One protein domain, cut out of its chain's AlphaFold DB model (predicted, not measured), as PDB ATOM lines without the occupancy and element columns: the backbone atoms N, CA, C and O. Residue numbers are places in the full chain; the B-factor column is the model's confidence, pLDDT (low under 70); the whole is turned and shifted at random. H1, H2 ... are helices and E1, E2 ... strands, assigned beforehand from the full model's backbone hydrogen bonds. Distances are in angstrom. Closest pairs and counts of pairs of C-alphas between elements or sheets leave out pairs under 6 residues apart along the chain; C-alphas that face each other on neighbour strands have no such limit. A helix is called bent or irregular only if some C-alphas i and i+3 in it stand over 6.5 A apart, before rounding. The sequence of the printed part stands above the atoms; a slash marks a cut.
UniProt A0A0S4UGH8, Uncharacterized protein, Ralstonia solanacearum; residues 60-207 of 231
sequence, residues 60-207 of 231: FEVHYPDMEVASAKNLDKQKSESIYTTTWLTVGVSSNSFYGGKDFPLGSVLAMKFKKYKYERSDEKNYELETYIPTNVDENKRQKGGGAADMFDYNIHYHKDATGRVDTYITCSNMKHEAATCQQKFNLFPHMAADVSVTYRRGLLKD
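This is residues 60 to 207 of the 231 residues of an uncharacterized protein of Ralstonia solanacearum (UniProt A0A0S4UGH8). One long, twisted sheet of eight antiparallel strands makes a wall, with short H2 over one face and short H4 over the opposite face. H1 and H3 are off the sheet in the loops towards its two ends, and residues 72 to 77, of which 75 to 77 belong to H1, stick out. The printed part has 148 residues, with four named helices and eight named strands in the order E1 H1 E2 H2 E3 E4 H3 E5 E6 E7 E8 H4; across the sheet the order is E1 E2 E8 E7 E6 E5 E4 E3. The class is mixed, helices and strands, and the whole is compact, with a radius of gyration of the C-alphas of 16.6 A and spans of 46 by 40 by 30 A.

Find C-alpha 60 at (-31.098, -1.843, -36.204), where E1 begins and runs to residue 63. H1 is residues 75 to 80, and E2, residues 88 to 95, covers 23.0 A. H2 is residues 106 to 114, 14.1 A long; it is irregular, but only just, with C-alphas 110 and 113 6.9 A apart. Next come E3, residues 119 to 121, E4, residues 130 to 134, and H3, residues 139 to 144. Look for E5 from C-alpha 154 at (-11.666, -1.534, -22.025) to residue 160, 19.8 A. E6, residues 166 to 173, E7, residues 181 to 187, and E8, residues 194 to 201, measure 20.8 A, 20.2 A and 23.4 A. H4, residues 202 to 207, ends at C-alpha 207 at (-25.342, -13.807, -22.306); it is irregular, with C-alphas 203 and 206 7.1 A apart.

Begin with E5 E6 E7 E8, a meander, each strand the antiparallel neighbour of the one before. In the hairpin E7 and E8, N 184 and O 198 are 2.8 A apart, within hydrogen-bond range. Beyond E8, look at N 92 of E2 and O 197, 2.8 A, then at N 62 of edge strand E1 and O 89, 3.0 A. Towards the other edge, E4 pairs with E5 over residues 130 to 132, with N 132 and O 156 at 2.8 A, and with E3 over residues 132 to 134, with N 133 and O 120 at 2.9 A. H2 is on the sheet at a height of 9.2 A, slantwise to the strands; its closest C-alpha pair with E6 is Leu 106 and Val 166, 5.5 A. H4 is on the opposite face, 8.5 A high over E7 and along it, at 2 degrees on the local plane; the closest C-alphas are those of Thr 181 and Arg 202, 5.0 A. H1 and H3 are not on the sheet. Every O i to N i+4 pair is within hydrogen-bond range in H1 and H3, against 2 of 5 in H2 and 0 of 2 in H4, where O i to N i+3 pairs within range number 4 of 6 and 2 of 3.

The two C-alphas farthest apart are those of Asn 140 and His 191, 47.1 A. The printed part has no cut, and its one long link is E1 to H1. The mean pLDDT of the printed part is 90.6; look for values under 70 at residue 125 and residues 143 to 149.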
ATOM      1  N   PHE A  60     -29.801  -1.779 -36.858       97.62
ATOM      2  CA  PHE A  60     -31.098  -1.843 -36.204       97.62
ATOM      3  C   PHE A  60     -30.955  -2.006 -34.699       97.62
ATOM      4  O   PHE A  60     -29.888  -2.354 -34.198       97.62
ATOM      5  N   GLU A  61     -32.041  -1.764 -33.977       97.25
ATOM      6  CA  GLU A  61     -32.099  -1.977 -32.537       97.25
ATOM      7  C   GLU A  61     -33.136  -3.047 -32.214       97.25
ATOM      8  O   GLU A  61     -34.205  -3.082 -32.820       97.25
ATOM      9  N   VAL A  62     -32.808  -3.941 -31.286       97.38
ATOM     10  CA  VAL A  62     -33.693  -5.027 -30.837       97.38
ATOM     11  C   VAL A  62     -33.666  -5.132 -29.323       97.38
ATOM     12  O   VAL A  62     -32.618  -4.959 -28.706       97.38
ATOM     13  N   HIS A  63     -34.807  -5.433 -28.724       96.56
ATOM     14  CA  HIS A  63     -34.934  -5.647 -27.292       96.56
ATOM     15  C   HIS A  63     -34.561  -7.096 -26.954       96.56
ATOM     16  O   HIS A  63     -35.082  -8.035 -27.542       96.56
ATOM     17  N   TYR A  64     -33.615  -7.311 -26.043       96.94
ATOM     18  CA  TYR A  64     -33.269  -8.656 -25.571       96.94
ATOM     19  C   TYR A  64     -34.094  -9.002 -24.316       96.94
ATOM     20  O   TYR A  64     -34.214  -8.145 -23.433       96.94
ATOM     21  N   PRO A  65     -34.638 -10.234 -24.181       96.50
ATOM     22  CA  PRO A  65     -34.391 -11.425 -25.011       96.50
ATOM     23  C   PRO A  65     -35.440 -11.736 -26.094       96.50
ATOM     24  O   PRO A  65     -35.254 -12.684 -26.852       96.50
ATOM     25  N   ASP A  66     -36.538 -10.982 -26.186       96.00
ATOM     26  CA  ASP A  66     -37.628 -11.261 -27.141       96.00
ATOM     27  C   ASP A  66     -37.282 -10.937 -28.608       96.00
ATOM     28  O   ASP A  66     -37.967 -11.394 -29.525       96.00
ATOM     29  N   MET A  67     -36.187 -10.205 -28.829       97.31
ATOM     30  CA  MET A  67     -35.686  -9.743 -30.123       97.31
ATOM     31  C   MET A  67     -36.686  -8.860 -30.879       97.31
ATOM     32  O   MET A  67     -36.628  -8.759 -32.111       97.31
ATOM     33  N   GLU A  68     -37.591  -8.194 -30.153       95.75
ATOM     34  CA  GLU A  68     -38.519  -7.231 -30.735       95.75
ATOM     35  C   GLU A  68     -37.735  -6.038 -31.297       95.75
ATOM     36  O   GLU A  68     -36.929  -5.423 -30.602       95.75
ATOM     37  N   VAL A  69     -37.954  -5.698 -32.567       95.62
ATOM     38  CA  VAL A  69     -37.260  -4.577 -33.212       95.62
ATOM     39  C   VAL A  69     -37.804  -3.234 -32.750       95.62
ATOM     40  O   VAL A  69     -39.016  -3.049 -32.612       95.62
ATOM     41  N   ALA A  70     -36.904  -2.275 -32.559       93.06
ATOM     42  CA  ALA A  70     -37.272  -0.899 -32.293       93.06
ATOM     43  C   ALA A  70     -38.049  -0.345 -33.492       93.06
ATOM     44  O   ALA A  70     -37.659  -0.491 -34.650       93.06
ATOM     45  N   SER A  71     -39.189   0.272 -33.219       90.50
ATOM     46  CA  SER A  71     -40.034   0.887 -34.234       90.50
ATOM     47  C   SER A  71     -40.869   1.998 -33.614       90.50
ATOM     48  O   SER A  71     -41.012   2.084 -32.393       90.50
ATOM     49  N   ALA A  72     -41.529   2.802 -34.448       86.69
ATOM     50  CA  ALA A  72     -42.503   3.785 -33.981       86.69
ATOM     51  C   ALA A  72     -43.555   3.228 -32.988       86.69
ATOM     52  O   ALA A  72     -44.088   3.993 -32.190       86.69
ATOM     53  N   LYS A  73     -43.847   1.916 -32.996       86.94
ATOM     54  CA  LYS A  73     -44.831   1.289 -32.093       86.94
ATOM     55  C   LYS A  73     -44.352   1.135 -30.648       86.94
ATOM     56  O   LYS A  73     -45.183   1.132 -29.748       86.94
ATOM     57  N   ASN A  74     -43.049   0.971 -30.426       88.31
ATOM     58  CA  ASN A  74     -42.472   0.698 -29.103       88.31
ATOM     59  C   ASN A  74     -41.456   1.768 -28.656       88.31
ATOM     60  O   ASN A  74     -40.822   1.619 -27.613       88.31
ATOM     61  N   LEU A  75     -41.372   2.884 -29.388       85.50
ATOM     62  CA  LEU A  75     -40.454   3.992 -29.119       85.50
ATOM     63  C   LEU A  75     -40.621   4.602 -27.718       85.50
ATOM     64  O   LEU A  75     -39.631   4.947 -27.076       85.50
ATOM     65  N   ASP A  76     -41.856   4.735 -27.227       86.19
ATOM     66  CA  ASP A  76     -42.107   5.292 -25.891       86.19
ATOM     67  C   ASP A  76     -41.613   4.348 -24.787       86.19
ATOM     68  O   ASP A  76     -40.966   4.792 -23.838       86.19
ATOM     69  N   LYS A  77     -41.833   3.035 -24.955       83.81
ATOM     70  CA  LYS A  77     -41.292   1.999 -24.062       83.81
ATOM     71  C   LYS A  77     -39.766   2.063 -24.053       83.81
ATOM     72  O   LYS A  77     -39.176   2.168 -22.982       83.81
ATOM     73  N   GLN A  78     -39.144   2.106 -25.230       86.38
ATOM     74  CA  GLN A  78     -37.693   2.209 -25.370       86.38
ATOM     75  C   GLN A  78     -37.124   3.442 -24.652       86.38
ATOM     76  O   GLN A  78     -36.178   3.330 -23.878       86.38
ATOM     77  N   LYS A  79     -37.714   4.625 -24.865       85.81
ATOM     78  CA  LYS A  79     -37.255   5.878 -24.237       85.81
ATOM     79  C   LYS A  79     -37.453   5.914 -22.723       85.81
ATOM     80  O   LYS A  79     -36.771   6.684 -22.051       85.81
ATOM     81  N   SER A  80     -38.399   5.135 -22.203       86.12
ATOM     82  CA  SER A  80     -38.656   5.040 -20.765       86.12
ATOM     83  C   SER A  80     -37.642   4.162 -20.026       86.12
ATOM     84  O   SER A  80     -37.520   4.269 -18.805       86.12
ATOM     85  N   GLU A  81     -36.895   3.313 -20.740       86.75
ATOM     86  CA  GLU A  81     -35.884   2.467 -20.119       86.75
ATOM     87  C   GLU A  81     -34.670   3.270 -19.657       86.75
ATOM     88  O   GLU A  81     -34.138   4.145 -20.343       86.75
ATOM     89  N   SER A  82     -34.186   2.922 -18.469       87.88
ATOM     90  CA  SER A  82     -32.975   3.511 -17.922       87.88
ATOM     91  C   SER A  82     -31.761   3.117 -18.759       87.88
ATOM     92  O   SER A  82     -31.529   1.941 -19.048       87.88
ATOM     93  N   ILE A  83     -30.898   4.093 -19.045       83.19
ATOM     94  CA  ILE A  83     -29.600   3.849 -19.683       83.19
ATOM     95  C   ILE A  83     -28.708   2.890 -18.876       83.19
ATOM     96  O   ILE A  83     -27.718   2.400 -19.404       83.19
ATOM     97  N   TYR A  84     -29.013   2.628 -17.606       86.00
ATOM     98  CA  TYR A  84     -28.238   1.723 -16.757       86.00
ATOM     99  C   TYR A  84     -28.690   0.263 -16.877       86.00
ATOM    100  O   TYR A  84     -27.859  -0.634 -16.766       86.00
ATOM    101  N   THR A  85     -29.974   0.023 -17.150       85.88
ATOM    102  CA  THR A  85     -30.583  -1.320 -17.115       85.88
ATOM    103  C   THR A  85     -31.181  -1.770 -18.439       85.88
ATOM    104  O   THR A  85     -31.619  -2.912 -18.541       85.88
ATOM    105  N   THR A  86     -31.196  -0.898 -19.446       91.81
ATOM    106  CA  THR A  86     -31.767  -1.216 -20.751       91.81
ATOM    107  C   THR A  86     -31.127  -2.448 -21.389       91.81
ATOM    108  O   THR A  86     -29.901  -2.617 -21.370       91.81
ATOM    109  N   THR A  87     -31.971  -3.283 -21.988       95.06
ATOM    110  CA  THR A  87     -31.575  -4.477 -22.744       95.06
ATOM    111  C   THR A  87     -31.745  -4.293 -24.251       95.06
ATOM    112  O   THR A  87     -31.646  -5.261 -25.007       95.06
ATOM    113  N   TRP A  88     -31.951  -3.055 -24.713       96.19
ATOM    114  CA  TRP A  88     -31.886  -2.728 -26.134       96.19
ATOM    115  C   TRP A  88     -30.456  -2.915 -26.652       96.19
ATOM    116  O   TRP A  88     -29.496  -2.326 -26.149       96.19
ATOM    117  N   LEU A  89     -30.327  -3.766 -27.665       97.75
ATOM    118  CA  LEU A  89     -29.092  -4.056 -28.372       97.75
ATOM    119  C   LEU A  89     -29.038  -3.203 -29.635       97.75
ATOM    120  O   LEU A  89     -29.975  -3.231 -30.432       97.75
ATOM    121  N   THR A  90     -27.921  -2.521 -29.873       98.00
ATOM    122  CA  THR A  90     -27.664  -1.865 -31.163       98.00
ATOM    123  C   THR A  90     -26.864  -2.806 -32.050       98.00
ATOM    124  O   THR A  90     -25.730  -3.158 -31.718       98.00
ATOM    125  N   VAL A  91     -27.437  -3.198 -33.183       98.81
ATOM    126  CA  VAL A  91     -26.842  -4.112 -34.159       98.81
ATOM    127  C   VAL A  91     -26.409  -3.330 -35.394       98.81
ATOM    128  O   VAL A  91     -27.180  -2.559 -35.956       98.81
ATOM    129  N   GLY A  92     -25.175  -3.548 -35.831       98.69
ATOM    130  CA  GLY A  92     -24.660  -3.121 -37.125       98.69
ATOM    131  C   GLY A  92     -24.256  -4.339 -37.946       98.69
ATOM    132  O   GLY A  92     -23.676  -5.283 -37.408       98.69
ATOM    133  N   VAL A  93     -24.557  -4.306 -39.237       98.81
ATOM    134  CA  VAL A  93     -24.210  -5.347 -40.202       98.81
ATOM    135  C   VAL A  93     -23.382  -4.716 -41.309       98.81
ATOM    136  O   VAL A  93     -23.797  -3.713 -41.887       98.81
ATOM    137  N   SER A  94     -22.234  -5.315 -41.610       98.56
ATOM    138  CA  SER A  94     -21.346  -4.916 -42.705       98.56
ATOM    139  C   SER A  94     -21.176  -6.067 -43.686       98.56
ATOM    140  O   SER A  94     -21.018  -7.217 -43.289       98.56
ATOM    141  N   SER A  95     -21.214  -5.775 -44.981       98.62
ATOM    142  CA  SER A  95     -21.181  -6.774 -46.051       98.62
ATOM    143  C   SER A  95     -20.556  -6.177 -47.321       98.62
ATOM    144  O   SER A  95     -20.278  -4.980 -47.386       98.62
ATOM    145  N   ASN A  96     -20.329  -7.007 -48.342       98.06
ATOM    146  CA  ASN A  96     -19.797  -6.613 -49.649       98.06
ATOM    147  C   ASN A  96     -18.530  -5.744 -49.519       98.06
ATOM    148  O   ASN A  96     -17.563  -6.209 -48.920       98.06
ATOM    149  N   SER A  97     -18.502  -4.505 -50.030       96.88
ATOM    150  CA  SER A  97     -17.307  -3.645 -49.930       96.88
ATOM    151  C   SER A  97     -16.855  -3.331 -48.494       96.88
ATOM    152  O   SER A  97     -15.700  -2.958 -48.294       96.88
ATOM    153  N   PHE A  98     -17.731  -3.492 -47.495       96.88
ATOM    154  CA  PHE A  98     -17.430  -3.289 -46.071       96.88
ATOM    155  C   PHE A  98     -17.203  -4.605 -45.310       96.88
ATOM    156  O   PHE A  98     -16.996  -4.582 -44.097       96.88
ATOM    157  N   TYR A  99     -17.242  -5.753 -45.992       98.06
ATOM    158  CA  TYR A  99     -16.996  -7.051 -45.372       98.06
ATOM    159  C   TYR A  99     -15.508  -7.232 -45.040       98.06
ATOM    160  O   TYR A  99     -14.641  -7.155 -45.909       98.06
ATOM    161  N   GLY A 100     -15.210  -7.533 -43.780       95.56
ATOM    162  CA  GLY A 100     -13.876  -7.786 -43.236       95.56
ATOM    163  C   GLY A 100     -13.284  -9.148 -43.607       95.56
ATOM    164  O   GLY A 100     -12.130  -9.420 -43.276       95.56
ATOM    165  N   GLY A 101     -14.041  -9.991 -44.316       96.38
ATOM    166  CA  GLY A 101     -13.586 -11.279 -44.835       96.38
ATOM    167  C   GLY A 101     -13.850 -12.456 -43.894       96.38
ATOM    168  O   GLY A 101     -14.168 -12.291 -42.723       96.38
ATOM    169  N   LYS A 102     -13.688 -13.680 -44.413       95.69
ATOM    170  CA  LYS A 102     -14.025 -14.954 -43.732       95.69
ATOM    171  C   LYS A 102     -13.327 -15.193 -42.384       95.69
ATOM    172  O   LYS A 102     -13.767 -16.047 -41.620       95.69
ATOM    173  N   ASP A 103     -12.226 -14.485 -42.141       95.44
ATOM    174  CA  ASP A 103     -11.400 -14.611 -40.940       95.44
ATOM    175  C   ASP A 103     -11.707 -13.507 -39.912       95.44
ATOM    176  O   ASP A 103     -11.108 -13.474 -38.838       95.44
ATOM    177  N   PHE A 104     -12.632 -12.584 -40.201       96.56
ATOM    178  CA  PHE A 104     -13.139 -11.651 -39.196       96.56
ATOM    179  C   PHE A 104     -13.768 -12.434 -38.021       96.56
ATOM    180  O   PHE A 104     -14.507 -13.383 -38.279       96.56
ATOM    181  N   PRO A 105     -13.516 -12.065 -36.745       97.56
ATOM    182  CA  PRO A 105     -12.835 -10.855 -36.275       97.56
ATOM    183  C   PRO A 105     -11.343 -11.029 -35.906       97.56
ATOM    184  O   PRO A 105     -10.824 -10.194 -35.163       97.56
ATOM    185  N   LEU A 106     -10.620 -12.041 -36.412       97.12
ATOM    186  CA  LEU A 106      -9.216 -12.339 -36.048       97.12
ATOM    187  C   LEU A 106      -8.290 -11.113 -36.085       97.12
ATOM    188  O   LEU A 106      -7.479 -10.913 -35.179       97.12
ATOM    189  N   GLY A 107      -8.436 -10.254 -37.100       95.44
ATOM    190  CA  GLY A 107      -7.662  -9.016 -37.217       95.44
ATOM    191  C   GLY A 107      -7.774  -8.107 -35.984       95.44
ATOM    192  O   GLY A 107      -6.793  -7.467 -35.608       95.44
ATOM    193  N   SER A 108      -8.919  -8.108 -35.291       95.19
ATOM    194  CA  SER A 108      -9.129  -7.346 -34.048       95.19
ATOM    195  C   SER A 108      -8.270  -7.867 -32.895       95.19
ATOM    196  O   SER A 108      -7.748  -7.072 -32.112       95.19
ATOM    197  N   VAL A 109      -8.071  -9.188 -32.818       95.31
ATOM    198  CA  VAL A 109      -7.180  -9.823 -31.835       95.31
ATOM    199  C   VAL A 109      -5.722  -9.512 -32.172       95.31
ATOM    200  O   VAL A 109      -4.969  -9.071 -31.306       95.31
ATOM    201  N   LEU A 110      -5.324  -9.654 -33.440       94.75
ATOM    202  CA  LEU A 110      -3.955  -9.360 -33.888       94.75
ATOM    203  C   LEU A 110      -3.574  -7.883 -33.703       94.75
ATOM    204  O   LEU A 110      -2.413  -7.566 -33.430       94.75
ATOM    205  N   ALA A 111      -4.549  -6.980 -33.814       93.56
ATOM    206  CA  ALA A 111      -4.361  -5.548 -33.627       93.56
ATOM    207  C   ALA A 111      -4.233  -5.120 -32.154       93.56
ATOM    208  O   ALA A 111      -3.937  -3.953 -31.892       93.56
ATOM    209  N   MET A 112      -4.410  -6.031 -31.188       92.25
ATOM    210  CA  MET A 112      -4.296  -5.736 -29.752       92.25
ATOM    211  C   MET A 112      -2.945  -5.106 -29.386       92.25
ATOM    212  O   MET A 112      -2.892  -4.164 -28.602       92.25
ATOM    213  N   LYS A 113      -1.856  -5.554 -30.022       90.00
ATOM    214  CA  LYS A 113      -0.496  -5.034 -29.792       90.00
ATOM    215  C   LYS A 113      -0.289  -3.576 -30.218       90.00
ATOM    216  O   LYS A 113       0.686  -2.961 -29.808       90.00
ATOM    217  N   PHE A 114      -1.176  -3.041 -31.058       90.19
ATOM    218  CA  PHE A 114      -1.123  -1.660 -31.546       90.19
ATOM    219  C   PHE A 114      -2.069  -0.729 -30.778       90.19
ATOM    220  O   PHE A 114      -2.223   0.438 -31.139       90.19
ATOM    221  N   LYS A 115      -2.752  -1.237 -29.746       88.38
ATOM    222  CA  LYS A 115      -3.643  -0.434 -28.912       88.38
ATOM    223  C   LYS A 115      -2.839   0.480 -27.989       88.38
ATOM    224  O   LYS A 115      -1.679   0.227 -27.679       88.38
ATOM    225  N   LYS A 116      -3.502   1.539 -27.517       88.38
ATOM    226  CA  LYS A 116      -2.947   2.509 -26.561       88.38
ATOM    227  C   LYS A 116      -2.403   1.839 -25.292       88.38
ATOM    228  O   LYS A 116      -1.352   2.234 -24.789       88.38
ATOM    229  N   TYR A 117      -3.135   0.855 -24.776       89.19
ATOM    230  CA  TYR A 117      -2.754   0.114 -23.583       89.19
ATOM    231  C   TYR A 117      -2.103  -1.223 -23.925       89.19
ATOM    232  O   TYR A 117      -2.428  -1.851 -24.932       89.19
ATOM    233  N   LYS A 118      -1.198  -1.655 -23.047       92.00
ATOM    234  CA  LYS A 118      -0.678  -3.017 -22.991       92.00
ATOM    235  C   LYS A 118      -1.700  -3.893 -22.290       92.00
ATOM    236  O   LYS A 118      -2.301  -3.461 -21.312       92.00
ATOM    237  N   TYR A 119      -1.861  -5.104 -22.796       93.88
ATOM    238  CA  TYR A 119      -2.850  -6.055 -22.321       93.88
ATOM    239  C   TYR A 119      -2.163  -7.298 -21.783       93.88
ATOM    240  O   TYR A 119      -1.307  -7.873 -22.456       93.88
ATOM    241  N   GLU A 120      -2.588  -7.728 -20.604       94.44
ATOM    242  CA  GLU A 120      -2.177  -8.995 -20.012       94.44
ATOM    243  C   GLU A 120      -3.377  -9.920 -19.911       94.44
ATOM    244  O   GLU A 120      -4.510  -9.486 -19.684       94.44
ATOM    245  N   ARG A 121      -3.124 -11.208 -20.139       94.19
ATOM    246  CA  ARG A 121      -4.151 -12.233 -20.029       94.19
ATOM    247  C   ARG A 121      -4.553 -12.363 -18.561       94.19
ATOM    248  O   ARG A 121      -3.690 -12.495 -17.701       94.19
ATOM    249  N   SER A 122      -5.854 -12.358 -18.306       91.69
ATOM    250  CA  SER A 122      -6.416 -12.708 -17.008       91.69
ATOM    251  C   SER A 122      -6.563 -14.224 -16.897       91.69
ATOM    252  O   SER A 122      -6.984 -14.886 -17.853       91.69
ATOM    253  N   ASP A 123      -6.257 -14.766 -15.720       86.75
ATOM    254  CA  ASP A 123      -6.507 -16.173 -15.387       86.75
ATOM    255  C   ASP A 123      -7.988 -16.452 -15.074       86.75
ATOM    256  O   ASP A 123      -8.406 -17.608 -14.971       86.75
ATOM    257  N   GLU A 124      -8.809 -15.403 -14.965       80.38
ATOM    258  CA  GLU A 124     -10.250 -15.538 -14.790       80.38
ATOM    259  C   GLU A 124     -10.893 -16.165 -16.031       80.38
ATOM    260  O   GLU A 124     -10.981 -15.568 -17.110       80.38
ATOM    261  N   LYS A 125     -11.400 -17.387 -15.864       68.19
ATOM    262  CA  LYS A 125     -12.220 -18.064 -16.870       68.19
ATOM    263  C   LYS A 125     -13.647 -17.520 -16.829       68.19
ATOM    264  O   LYS A 125     -14.551 -18.164 -16.305       68.19
ATOM    265  N   ASN A 126     -13.845 -16.334 -17.389       75.50
ATOM    266  CA  ASN A 126     -15.161 -15.708 -17.481       75.50
ATOM    267  C   ASN A 126     -15.879 -16.158 -18.761       75.50
ATOM    268  O   ASN A 126     -15.404 -15.892 -19.860       75.50
ATOM    269  N   TYR A 127     -17.031 -16.824 -18.617       89.00
ATOM    270  CA  TYR A 127     -17.980 -17.119 -19.709       89.00
ATOM    271  C   TYR A 127     -17.367 -17.785 -20.955       89.00
ATOM    272  O   TYR A 127     -17.786 -17.498 -22.075       89.00
ATOM    273  N   GLU A 128     -16.364 -18.651 -20.756       91.31
ATOM    274  CA  GLU A 128     -15.614 -19.335 -21.826       91.31
ATOM    275  C   GLU A 128     -14.860 -18.387 -22.782       91.31
ATOM    276  O   GLU A 128     -14.509 -18.763 -23.899       91.31
ATOM    277  N   LEU A 129     -14.583 -17.158 -22.338       94.94
ATOM    278  CA  LEU A 129     -13.827 -16.156 -23.080       94.94
ATOM    279  C   LEU A 129     -12.390 -16.053 -22.558       94.94
ATOM    280  O   LEU A 129     -12.149 -15.977 -21.351       94.94
ATOM    281  N   GLU A 130     -11.425 -15.952 -23.472       95.12
ATOM    282  CA  GLU A 130     -10.082 -15.494 -23.124       95.12
ATOM    283  C   GLU A 130     -10.136 -13.988 -22.846       95.12
ATOM    284  O   GLU A 130     -10.490 -13.204 -23.727       95.12
ATOM    285  N   THR A 131      -9.802 -13.585 -21.618       95.81
ATOM    286  CA  THR A 131      -9.923 -12.197 -21.152       95.81
ATOM    287  C   THR A 131      -8.556 -11.541 -21.013       95.81
ATOM    288  O   THR A 131      -7.615 -12.142 -20.503       95.81
ATOM    289  N   TYR A 132      -8.462 -10.288 -21.445       95.31
ATOM    290  CA  TYR A 132      -7.266  -9.465 -21.402       95.31
ATOM    291  C   TYR A 132      -7.590  -8.104 -20.788       95.31
ATOM    292  O   TYR A 132      -8.528  -7.425 -21.216       95.31
ATOM    293  N   ILE A 133      -6.794  -7.701 -19.801       93.31
ATOM    294  CA  ILE A 133      -6.996  -6.486 -19.002       93.31
ATOM    295  C   ILE A 133      -5.851  -5.505 -19.302       93.31
ATOM    296  O   ILE A 133      -4.700  -5.936 -19.419       93.31
ATOM    297  N   PRO A 134      -6.129  -4.199 -19.456       92.44
ATOM    298  CA  PRO A 134      -5.089  -3.209 -19.706       92.44
ATOM    299  C   PRO A 134      -4.257  -2.928 -18.439       92.44
ATOM    300  O   PRO A 134      -4.828  -2.654 -17.383       92.44
ATOM    301  N   THR A 135      -2.920  -2.946 -18.534       89.31
ATOM    302  CA  THR A 135      -2.020  -2.887 -17.354       89.31
ATOM    303  C   THR A 135      -1.249  -1.582 -17.167       89.31
ATOM    304  O   THR A 135      -0.830  -1.266 -16.058       89.31
ATOM    305  N   ASN A 136      -1.092  -0.763 -18.205       84.50
ATOM    306  CA  ASN A 136      -0.404   0.534 -18.137       84.50
ATOM    307  C   ASN A 136      -1.378   1.720 -18.010       84.50
ATOM    308  O   ASN A 136      -1.161   2.775 -18.615       84.50
ATOM    309  N   VAL A 137      -2.474   1.537 -17.270       84.69
ATOM    310  CA  VAL A 137      -3.495   2.576 -17.082       84.69
ATOM    311  C   VAL A 137      -3.158   3.455 -15.880       84.69
ATOM    312  O   VAL A 137      -2.681   2.985 -14.853       84.69
ATOM    313  N   ASP A 138      -3.407   4.758 -16.007       82.62
ATOM    314  CA  ASP A 138      -3.288   5.706 -14.900       82.62
ATOM    315  C   ASP A 138      -4.483   5.535 -13.947       82.62
ATOM    316  O   ASP A 138      -5.571   6.068 -14.184       82.62
ATOM    317  N   GLU A 139      -4.279   4.771 -12.871       79.56
ATOM    318  CA  GLU A 139      -5.308   4.466 -11.868       79.56
ATOM    319  C   GLU A 139      -5.885   5.719 -11.199       79.56
ATOM    320  O   GLU A 139      -7.082   5.783 -10.921       79.56
ATOM    321  N   ASN A 140      -5.074   6.761 -10.998       78.19
ATOM    322  CA  ASN A 140      -5.545   8.004 -10.394       78.19
ATOM    323  C   ASN A 140      -6.512   8.740 -11.330       78.19
ATOM    324  O   ASN A 140      -7.539   9.253 -10.880       78.19
ATOM    325  N   LYS A 141      -6.219   8.773 -12.636       74.31
ATOM    326  CA  LYS A 141      -7.150   9.316 -13.642       74.31
ATOM    327  C   LYS A 141      -8.404   8.458 -13.773       74.31
ATOM    328  O   LYS A 141      -9.505   9.003 -13.787       74.31
ATOM    329  N   ARG A 142      -8.248   7.131 -13.792       75.12
ATOM    330  CA  ARG A 142      -9.360   6.168 -13.845       75.12
ATOM    331  C   ARG A 142     -10.313   6.327 -12.654       75.12
ATOM    332  O   ARG A 142     -11.526   6.245 -12.822       75.12
ATOM    333  N   GLN A 143      -9.788   6.577 -11.453       69.88
ATOM    334  CA  GLN A 143     -10.587   6.752 -10.235       69.88
ATOM    335  C   GLN A 143     -11.286   8.110 -10.144       69.88
ATOM    336  O   GLN A 143     -12.412   8.166  -9.659       69.88
ATOM    337  N   LYS A 144     -10.652   9.193 -10.612       69.81
ATOM    338  CA  LYS A 144     -11.224  10.546 -10.523       69.81
ATOM    339  C   LYS A 144     -12.421  10.771 -11.446       69.81
ATOM    340  O   LYS A 144     -13.154  11.729 -11.224       69.81
ATOM    341  N   GLY A 145     -12.618   9.934 -12.470       58.75
ATOM    342  CA  GLY A 145     -13.794   9.971 -13.353       58.75
ATOM    343  C   GLY A 145     -14.020  11.299 -14.096       58.75
ATOM    344  O   GLY A 145     -15.072  11.486 -14.700       58.75
ATOM    345  N   GLY A 146     -13.066  12.232 -14.036       45.75
ATOM    346  CA  GLY A 146     -13.205  13.595 -14.537       45.75
ATOM    347  C   GLY A 146     -12.616  13.747 -15.933       45.75
ATOM    348  O   GLY A 146     -11.404  13.630 -16.099       45.75
ATOM    349  N   GLY A 147     -13.481  14.064 -16.901       46.50
ATOM    350  CA  GLY A 147     -13.135  14.300 -18.305       46.50
ATOM    351  C   GLY A 147     -12.990  12.991 -19.074       46.50
ATOM    352  O   GLY A 147     -12.079  12.234 -18.776       46.50
ATOM    353  N   ALA A 148     -13.916  12.737 -20.013       45.59
ATOM    354  CA  ALA A 148     -13.960  11.585 -20.922       45.59
ATOM    355  C   ALA A 148     -13.159  10.381 -20.404       45.59
ATOM    356  O   ALA A 148     -11.995  10.218 -20.778       45.59
ATOM    357  N   ALA A 149     -13.768   9.581 -19.514       53.91
ATOM    358  CA  ALA A 149     -13.222   8.278 -19.140       53.91
ATOM    359  C   ALA A 149     -12.650   7.629 -20.402       53.91
ATOM    360  O   ALA A 149     -13.334   7.615 -21.428       53.91
ATOM    361  N   ASP A 150     -11.371   7.253 -20.353       71.06
ATOM    362  CA  ASP A 150     -10.598   6.996 -21.561       71.06
ATOM    363  C   ASP A 150     -11.358   6.002 -22.442       71.06
ATOM    364  O   ASP A 150     -11.558   4.852 -22.060       71.06
ATOM    365  N   MET A 151     -11.840   6.455 -23.604       73.56
ATOM    366  CA  MET A 151     -12.662   5.623 -24.491       73.56
ATOM    367  C   MET A 151     -11.894   4.385 -24.976       73.56
ATOM    368  O   MET A 151     -12.489   3.450 -25.513       73.56
ATOM    369  N   PHE A 152     -10.572   4.374 -24.789       82.44
ATOM    370  CA  PHE A 152      -9.690   3.262 -25.099       82.44
ATOM    371  C   PHE A 152      -9.424   2.335 -23.904       82.44
ATOM    372  O   PHE A 152      -8.702   1.353 -24.070       82.44
ATOM    373  N   ASP A 153      -9.986   2.629 -22.727       88.44
ATOM    374  CA  ASP A 153      -9.909   1.799 -21.527       88.44
ATOM    375  C   ASP A 153     -11.059   0.787 -21.497       88.44
ATOM    376  O   ASP A 153     -12.189   1.062 -21.073       88.44
ATOM    377  N   TYR A 154     -10.752  -0.409 -21.981       92.50
ATOM    378  CA  TYR A 154     -11.666  -1.534 -22.025       92.50
ATOM    379  C   TYR A 154     -10.926  -2.837 -21.760       92.50
ATOM    380  O   TYR A 154      -9.745  -2.967 -22.070       92.50
ATOM    381  N   ASN A 155     -11.643  -3.823 -21.239       94.25
ATOM    382  CA  ASN A 155     -11.196  -5.206 -21.285       94.25
ATOM    383  C   ASN A 155     -11.482  -5.783 -22.671       94.25
ATOM    384  O   ASN A 155     -12.477  -5.431 -23.314       94.25
ATOM    385  N   ILE A 156     -10.603  -6.668 -23.127       96.00
ATOM    386  CA  ILE A 156     -10.779  -7.429 -24.361       96.00
ATOM    387  C   ILE A 156     -11.145  -8.857 -23.980       96.00
ATOM    388  O   ILE A 156     -10.470  -9.477 -23.165       96.00
ATOM    389  N   HIS A 157     -12.176  -9.390 -24.616       96.94
ATOM    390  CA  HIS A 157     -12.566 -10.785 -24.516       96.94
ATOM    391  C   HIS A 157     -12.649 -11.374 -25.921       96.94
ATOM    392  O   HIS A 157     -13.109 -10.703 -26.844       96.94
ATOM    393  N   TYR A 158     -12.228 -12.616 -26.122       96.81
ATOM    394  CA  TYR A 158     -12.503 -13.312 -27.377       96.81
ATOM    395  C   TYR A 158     -12.723 -14.802 -27.152       96.81
ATOM    396  O   TYR A 158     -12.225 -15.385 -26.188       96.81
ATOM    397  N   HIS A 159     -13.482 -15.406 -28.055       97.25
ATOM    398  CA  HIS A 159     -13.714 -16.842 -28.098       97.25
ATOM    399  C   HIS A 159     -12.994 -17.436 -29.310       97.25
ATOM    400  O   HIS A 159     -12.742 -16.747 -30.305       97.25
ATOM    401  N   LYS A 160     -12.624 -18.709 -29.193       95.94
ATOM    402  CA  LYS A 160     -12.168 -19.529 -30.310       95.94
ATOM    403  C   LYS A 160     -13.114 -20.707 -30.439       95.94
ATOM    404  O   LYS A 160     -13.403 -21.364 -29.442       95.94
ATOM    405  N   ASP A 161     -13.560 -20.985 -31.656       93.81
ATOM    406  CA  ASP A 161     -14.352 -22.172 -31.943       93.81
ATOM    407  C   ASP A 161     -13.538 -23.463 -31.712       93.81
ATOM    408  O   ASP A 161     -12.336 -23.440 -31.434       93.81
ATOM    409  N   ALA A 162     -14.191 -24.619 -31.844       93.69
ATOM    410  CA  ALA A 162     -13.553 -25.920 -31.634       93.69
ATOM    411  C   ALA A 162     -12.368 -26.197 -32.585       93.69
ATOM    412  O   ALA A 162     -11.565 -27.089 -32.316       93.69
ATOM    413  N   THR A 163     -12.242 -25.446 -33.684       94.25
ATOM    414  CA  THR A 163     -11.115 -25.539 -34.627       94.25
ATOM    415  C   THR A 163      -9.955 -24.609 -34.257       94.25
ATOM    416  O   THR A 163      -8.912 -24.631 -34.907       94.25
ATOM    417  N   GLY A 164     -10.111 -23.801 -33.203       93.88
ATOM    418  CA  GLY A 164      -9.133 -22.815 -32.750       93.88
ATOM    419  C   GLY A 164      -9.228 -21.465 -33.465       93.88
ATOM    420  O   GLY A 164      -8.394 -20.589 -33.217       93.88
ATOM    421  N   ARG A 165     -10.227 -21.263 -34.333       95.12
ATOM    422  CA  ARG A 165     -10.435 -20.000 -35.048       95.12
ATOM    423  C   ARG A 165     -11.189 -19.013 -34.166       95.12
ATOM    424  O   ARG A 165     -12.166 -19.376 -33.523       95.12
ATOM    425  N   VAL A 166     -10.757 -17.754 -34.173       97.12
ATOM    426  CA  VAL A 166     -11.468 -16.670 -33.480       97.12
ATOM    427  C   VAL A 166     -12.788 -16.399 -34.195       97.12
ATOM    428  O   VAL A 166     -12.782 -15.946 -35.337       97.12
ATOM    429  N   ASP A 167     -13.902 -16.654 -33.521       97.00
ATOM    430  CA  ASP A 167     -15.268 -16.462 -34.027       97.00
ATOM    431  C   ASP A 167     -15.986 -15.277 -33.359       97.00
ATOM    432  O   ASP A 167     -16.902 -14.700 -33.946       97.00
ATOM    433  N   THR A 168     -15.525 -14.856 -32.179       98.31
ATOM    434  CA  THR A 168     -16.102 -13.735 -31.431       98.31
ATOM    435  C   THR A 168     -15.014 -12.873 -30.799       98.31
ATOM    436  O   THR A 168     -14.081 -13.380 -30.180       98.31
ATOM    437  N   TYR A 169     -15.161 -11.552 -30.899       98.44
ATOM    438  CA  TYR A 169     -14.307 -10.552 -30.255       98.44
ATOM    439  C   TYR A 169     -15.172  -9.506 -29.552       98.44
ATOM    440  O   TYR A 169     -16.088  -8.962 -30.157       98.44
ATOM    441  N   ILE A 170     -14.887  -9.204 -28.289       98.38
ATOM    442  CA  ILE A 170     -15.684  -8.307 -27.453       98.38
ATOM    443  C   ILE A 170     -14.763  -7.312 -26.754       98.38
ATOM    444  O   ILE A 170     -13.739  -7.684 -26.188       98.38
ATOM    445  N   THR A 171     -15.146  -6.042 -26.748       97.06
ATOM    446  CA  THR A 171     -14.516  -5.010 -25.915       97.06
ATOM    447  C   THR A 171     -15.530  -4.460 -24.934       97.06
ATOM    448  O   THR A 171     -16.572  -3.981 -25.378       97.06
ATOM    449  N   CYS A 172     -15.231  -4.481 -23.639       95.00
ATOM    450  CA  CYS A 172     -16.104  -3.959 -22.591       95.00
ATOM    451  C   CYS A 172     -15.449  -2.775 -21.891       95.00
ATOM    452  O   CYS A 172     -14.362  -2.912 -21.336       95.00
ATOM    453  N   SER A 173     -16.108  -1.617 -21.898       92.12
ATOM    454  CA  SER A 173     -15.593  -0.412 -21.247       92.12
ATOM    455  C   SER A 173     -15.339  -0.646 -19.754       92.12
ATOM    456  O   SER A 173     -16.176  -1.225 -19.053       92.12
ATOM    457  N   ASN A 174     -14.212  -0.132 -19.259       89.44
ATOM    458  CA  ASN A 174     -13.847  -0.154 -17.841       89.44
ATOM    459  C   ASN A 174     -14.413   1.035 -17.050       89.44
ATOM    460  O   ASN A 174     -14.052   1.250 -15.892       89.44
ATOM    461  N   MET A 175     -15.354   1.791 -17.633       84.38
ATOM    462  CA  MET A 175     -16.124   2.783 -16.886       84.38
ATOM    463  C   MET A 175     -16.795   2.146 -15.657       84.38
ATOM    464  O   MET A 175     -17.300   1.018 -15.696       84.38
ATOM    465  N   LYS A 176     -16.780   2.882 -14.540       78.81
ATOM    466  CA  LYS A 176     -17.233   2.392 -13.227       78.81
ATOM    467  C   LYS A 176     -18.748   2.469 -13.007       78.81
ATOM    468  O   LYS A 176     -19.213   2.063 -11.951       78.81
ATOM    469  N   HIS A 177     -19.516   2.965 -13.975       81.06
ATOM    470  CA  HIS A 177     -20.976   3.026 -13.877       81.06
ATOM    471  C   HIS A 177     -21.650   1.858 -14.612       81.06
ATOM    472  O   HIS A 177     -21.111   1.314 -15.577       81.06
ATOM    473  N   GLU A 178     -22.878   1.528 -14.218       78.62
ATOM    474  CA  GLU A 178     -23.649   0.394 -14.755       78.62
ATOM    475  C   GLU A 178     -23.954   0.515 -16.256       78.62
ATOM    476  O   GLU A 178     -24.007  -0.484 -16.964       78.62
ATOM    477  N   ALA A 179     -24.025   1.743 -16.784       85.25
ATOM    478  CA  ALA A 179     -24.234   1.990 -18.210       85.25
ATOM    479  C   ALA A 179     -23.006   1.661 -19.090       85.25
ATOM    480  O   ALA A 179     -23.051   1.897 -20.297       85.25
ATOM    481  N   ALA A 180     -21.902   1.149 -18.525       90.38
ATOM    482  CA  ALA A 180     -20.738   0.729 -19.300       90.38
ATOM    483  C   ALA A 180     -21.147  -0.314 -20.350       90.38
ATOM    484  O   ALA A 180     -21.893  -1.249 -20.056       90.38
ATOM    485  N   THR A 181     -20.674  -0.147 -21.582       93.88
ATOM    486  CA  THR A 181     -21.079  -0.985 -22.714       93.88
ATOM    487  C   THR A 181     -20.004  -1.991 -23.090       93.88
ATOM    488  O   THR A 181     -18.807  -1.749 -22.913       93.88
ATOM    489  N   CYS A 182     -20.446  -3.094 -23.677       96.56
ATOM    490  CA  CYS A 182     -19.630  -3.997 -24.461       96.56
ATOM    491  C   CYS A 182     -19.992  -3.860 -25.942       96.56
ATOM    492  O   CYS A 182     -21.156  -3.661 -26.283       96.56
ATOM    493  N   GLN A 183     -18.993  -3.976 -26.812       98.19
ATOM    494  CA  GLN A 183     -19.164  -4.140 -28.250       98.19
ATOM    495  C   GLN A 183     -18.654  -5.524 -28.633       98.19
ATOM    496  O   GLN A 183     -17.465  -5.798 -28.488       98.19
ATOM    497  N   GLN A 184     -19.546  -6.368 -29.130       98.75
ATOM    498  CA  GLN A 184     -19.275  -7.708 -29.629       98.75
ATOM    499  C   GLN A 184     -19.223  -7.706 -31.151       98.75
ATOM    500  O   GLN A 184     -20.062  -7.094 -31.799       98.75
ATOM    501  N   LYS A 185     -18.253  -8.414 -31.719       98.75
ATOM    502  CA  LYS A 185     -18.029  -8.566 -33.154       98.75
ATOM    503  C   LYS A 185     -17.915 -10.041 -33.497       98.75
ATOM    504  O   LYS A 185     -17.181 -10.760 -32.821       98.75
ATOM    505  N   PHE A 186     -18.616 -10.473 -34.536       98.69
ATOM    506  CA  PHE A 186     -18.575 -11.845 -35.044       98.69
ATOM    507  C   PHE A 186     -18.933 -11.879 -36.532       98.69
ATOM    508  O   PHE A 186     -19.354 -10.870 -37.098       98.69
ATOM    509  N   ASN A 187     -18.752 -13.036 -37.164       97.75
ATOM    510  CA  ASN A 187     -18.995 -13.241 -38.590       97.75
ATOM    511  C   ASN A 187     -20.103 -14.285 -38.812       97.75
ATOM    512  O   ASN A 187     -20.207 -15.249 -38.052       97.75
ATOM    513  N   LEU A 188     -20.926 -14.103 -39.848       98.19
ATOM    514  CA  LEU A 188     -21.983 -15.042 -40.253       98.19
ATOM    515  C   LEU A 188     -21.523 -16.083 -41.296       98.19
ATOM    516  O   LEU A 188     -22.305 -16.943 -41.724       98.19
ATOM    517  N   PHE A 189     -20.261 -16.026 -41.721       96.12
ATOM    518  CA  PHE A 189     -19.654 -16.970 -42.653       96.12
ATOM    519  C   PHE A 189     -19.581 -18.390 -42.050       96.12
ATOM    520  O   PHE A 189     -19.220 -18.539 -40.881       96.12
ATOM    521  N   PRO A 190     -19.869 -19.464 -42.818       94.88
ATOM    522  CA  PRO A 190     -20.037 -19.515 -44.276       94.88
ATOM    523  C   PRO A 190     -21.464 -19.275 -44.783       94.88
ATOM    524  O   PRO A 190     -21.688 -19.281 -45.989       94.88
ATOM    525  N   HIS A 191     -22.440 -19.079 -43.899       95.44
ATOM    526  CA  HIS A 191     -23.850 -19.021 -44.295       95.44
ATOM    527  C   HIS A 191     -24.268 -17.688 -44.916       95.44
ATOM    528  O   HIS A 191     -25.303 -17.634 -45.585       95.44
ATOM    529  N   MET A 192     -23.521 -16.622 -44.638       97.31
ATOM    530  CA  MET A 192     -23.694 -15.288 -45.203       97.31
ATOM    531  C   MET A 192     -22.369 -14.536 -45.053       97.31
ATOM    532  O   MET A 192     -21.796 -14.529 -43.968       97.31
ATOM    533  N   ALA A 193     -21.866 -13.915 -46.119       98.00
ATOM    534  CA  ALA A 193     -20.645 -13.108 -46.051       98.00
ATOM    535  C   ALA A 193     -20.969 -11.708 -45.499       98.00
ATOM    536  O   ALA A 193     -21.106 -10.742 -46.250       98.00
ATOM    537  N   ALA A 194     -21.149 -11.648 -44.178       98.50
ATOM    538  CA  ALA A 194     -21.453 -10.437 -43.432       98.50
ATOM    539  C   ALA A 194     -20.848 -10.488 -42.020       98.50
ATOM    540  O   ALA A 194     -20.916 -11.511 -41.334       98.50
ATOM    541  N   ASP A 195     -20.318  -9.349 -41.586       98.38
ATOM    542  CA  ASP A 195     -19.849  -9.116 -40.226       98.38
ATOM    543  C   ASP A 195     -20.944  -8.446 -39.408       98.38
ATOM    544  O   ASP A 195     -21.686  -7.597 -39.910       98.38
ATOM    545  N   VAL A 196     -21.009  -8.784 -38.127       98.81
ATOM    546  CA  VAL A 196     -21.989  -8.230 -37.200       98.81
ATOM    547  C   VAL A 196     -21.269  -7.592 -36.026       98.81
ATOM    548  O   VAL A 196     -20.343  -8.167 -35.452       98.81
ATOM    549  N   SER A 197     -21.720  -6.398 -35.657       98.69
ATOM    550  CA  SER A 197     -21.339  -5.698 -34.438       98.69
ATOM    551  C   SER A 197     -22.579  -5.509 -33.573       98.69
ATOM    552  O   SER A 197     -23.558  -4.936 -34.036       98.69
ATOM    553  N   VAL A 198     -22.536  -5.923 -32.312       98.81
ATOM    554  CA  VAL A 198     -23.630  -5.744 -31.350       98.81
ATOM    555  C   VAL A 198     -23.115  -4.962 -30.154       98.81
ATOM    556  O   VAL A 198     -22.098  -5.323 -29.568       98.81
ATOM    557  N   THR A 199     -23.802  -3.885 -29.791       98.31
ATOM    558  CA  THR A 199     -23.502  -3.093 -28.593       98.31
ATOM    559  C   THR A 199     -24.571  -3.332 -27.539       98.31
ATOM    560  O   THR A 199     -25.758  -3.251 -27.843       98.31
ATOM    561  N   TYR A 200     -24.147  -3.622 -26.310       97.31
ATOM    562  CA  TYR A 200     -25.032  -3.911 -25.178       97.31
ATOM    563  C   TYR A 200     -24.406  -3.501 -23.843       97.31
ATOM    564  O   TYR A 200     -23.226  -3.156 -23.772       97.31
ATOM    565  N   ARG A 201     -25.186  -3.520 -22.758       95.00
ATOM    566  CA  ARG A 201     -24.692  -3.212 -21.404       95.00
ATOM    567  C   ARG A 201     -23.779  -4.310 -20.879       95.00
ATOM    568  O   ARG A 201     -24.063  -5.486 -21.060       95.00
ATOM    569  N   ARG A 202     -22.720  -3.940 -20.153       93.56
ATOM    570  CA  ARG A 202     -21.719  -4.885 -19.626       93.56
ATOM    571  C   ARG A 202     -22.326  -6.002 -18.773       93.56
ATOM    572  O   ARG A 202     -21.800  -7.109 -18.781       93.56
ATOM    573  N   GLY A 203     -23.451  -5.748 -18.101       92.31
ATOM    574  CA  GLY A 203     -24.195  -6.769 -17.352       92.31
ATOM    575  C   GLY A 203     -24.708  -7.944 -18.200       92.31
ATOM    576  O   GLY A 203     -24.898  -9.031 -17.661       92.31
ATOM    577  N   LEU A 204     -24.867  -7.754 -19.514       95.44
ATOM    578  CA  LEU A 204     -25.287  -8.779 -20.474       95.44
ATOM    579  C   LEU A 204     -24.110  -9.565 -21.078       95.44
ATOM    580  O   LEU A 204     -24.325 -10.446 -21.903       95.44
ATOM    581  N   LEU A 205     -22.860  -9.293 -20.672       95.69
ATOM    582  CA  LEU A 205     -21.693 -10.029 -21.182       95.69
ATOM    583  C   LEU A 205     -21.816 -11.539 -20.953       95.69
ATOM    584  O   LEU A 205     -21.385 -12.314 -21.794       95.69
ATOM    585  N   LYS A 206     -22.423 -11.967 -19.845       95.94
ATOM    586  CA  LYS A 206     -22.668 -13.388 -19.552       95.94
ATOM    587  C   LYS A 206     -23.543 -14.087 -20.609       95.94
ATOM    588  O   LYS A 206     -23.404 -15.289 -20.800       95.94
ATOM    589  N   ASP A 207     -24.366 -13.323 -21.327       97.62
ATOM    590  CA  ASP A 207     -25.342 -13.807 -22.306       97.62
ATOM    591  C   ASP A 207     -24.821 -13.670 -23.754       97.62
ATOM    592  O   ASP A 207     -25.557 -13.869 -24.721       97.62
TER     593      ASP A 207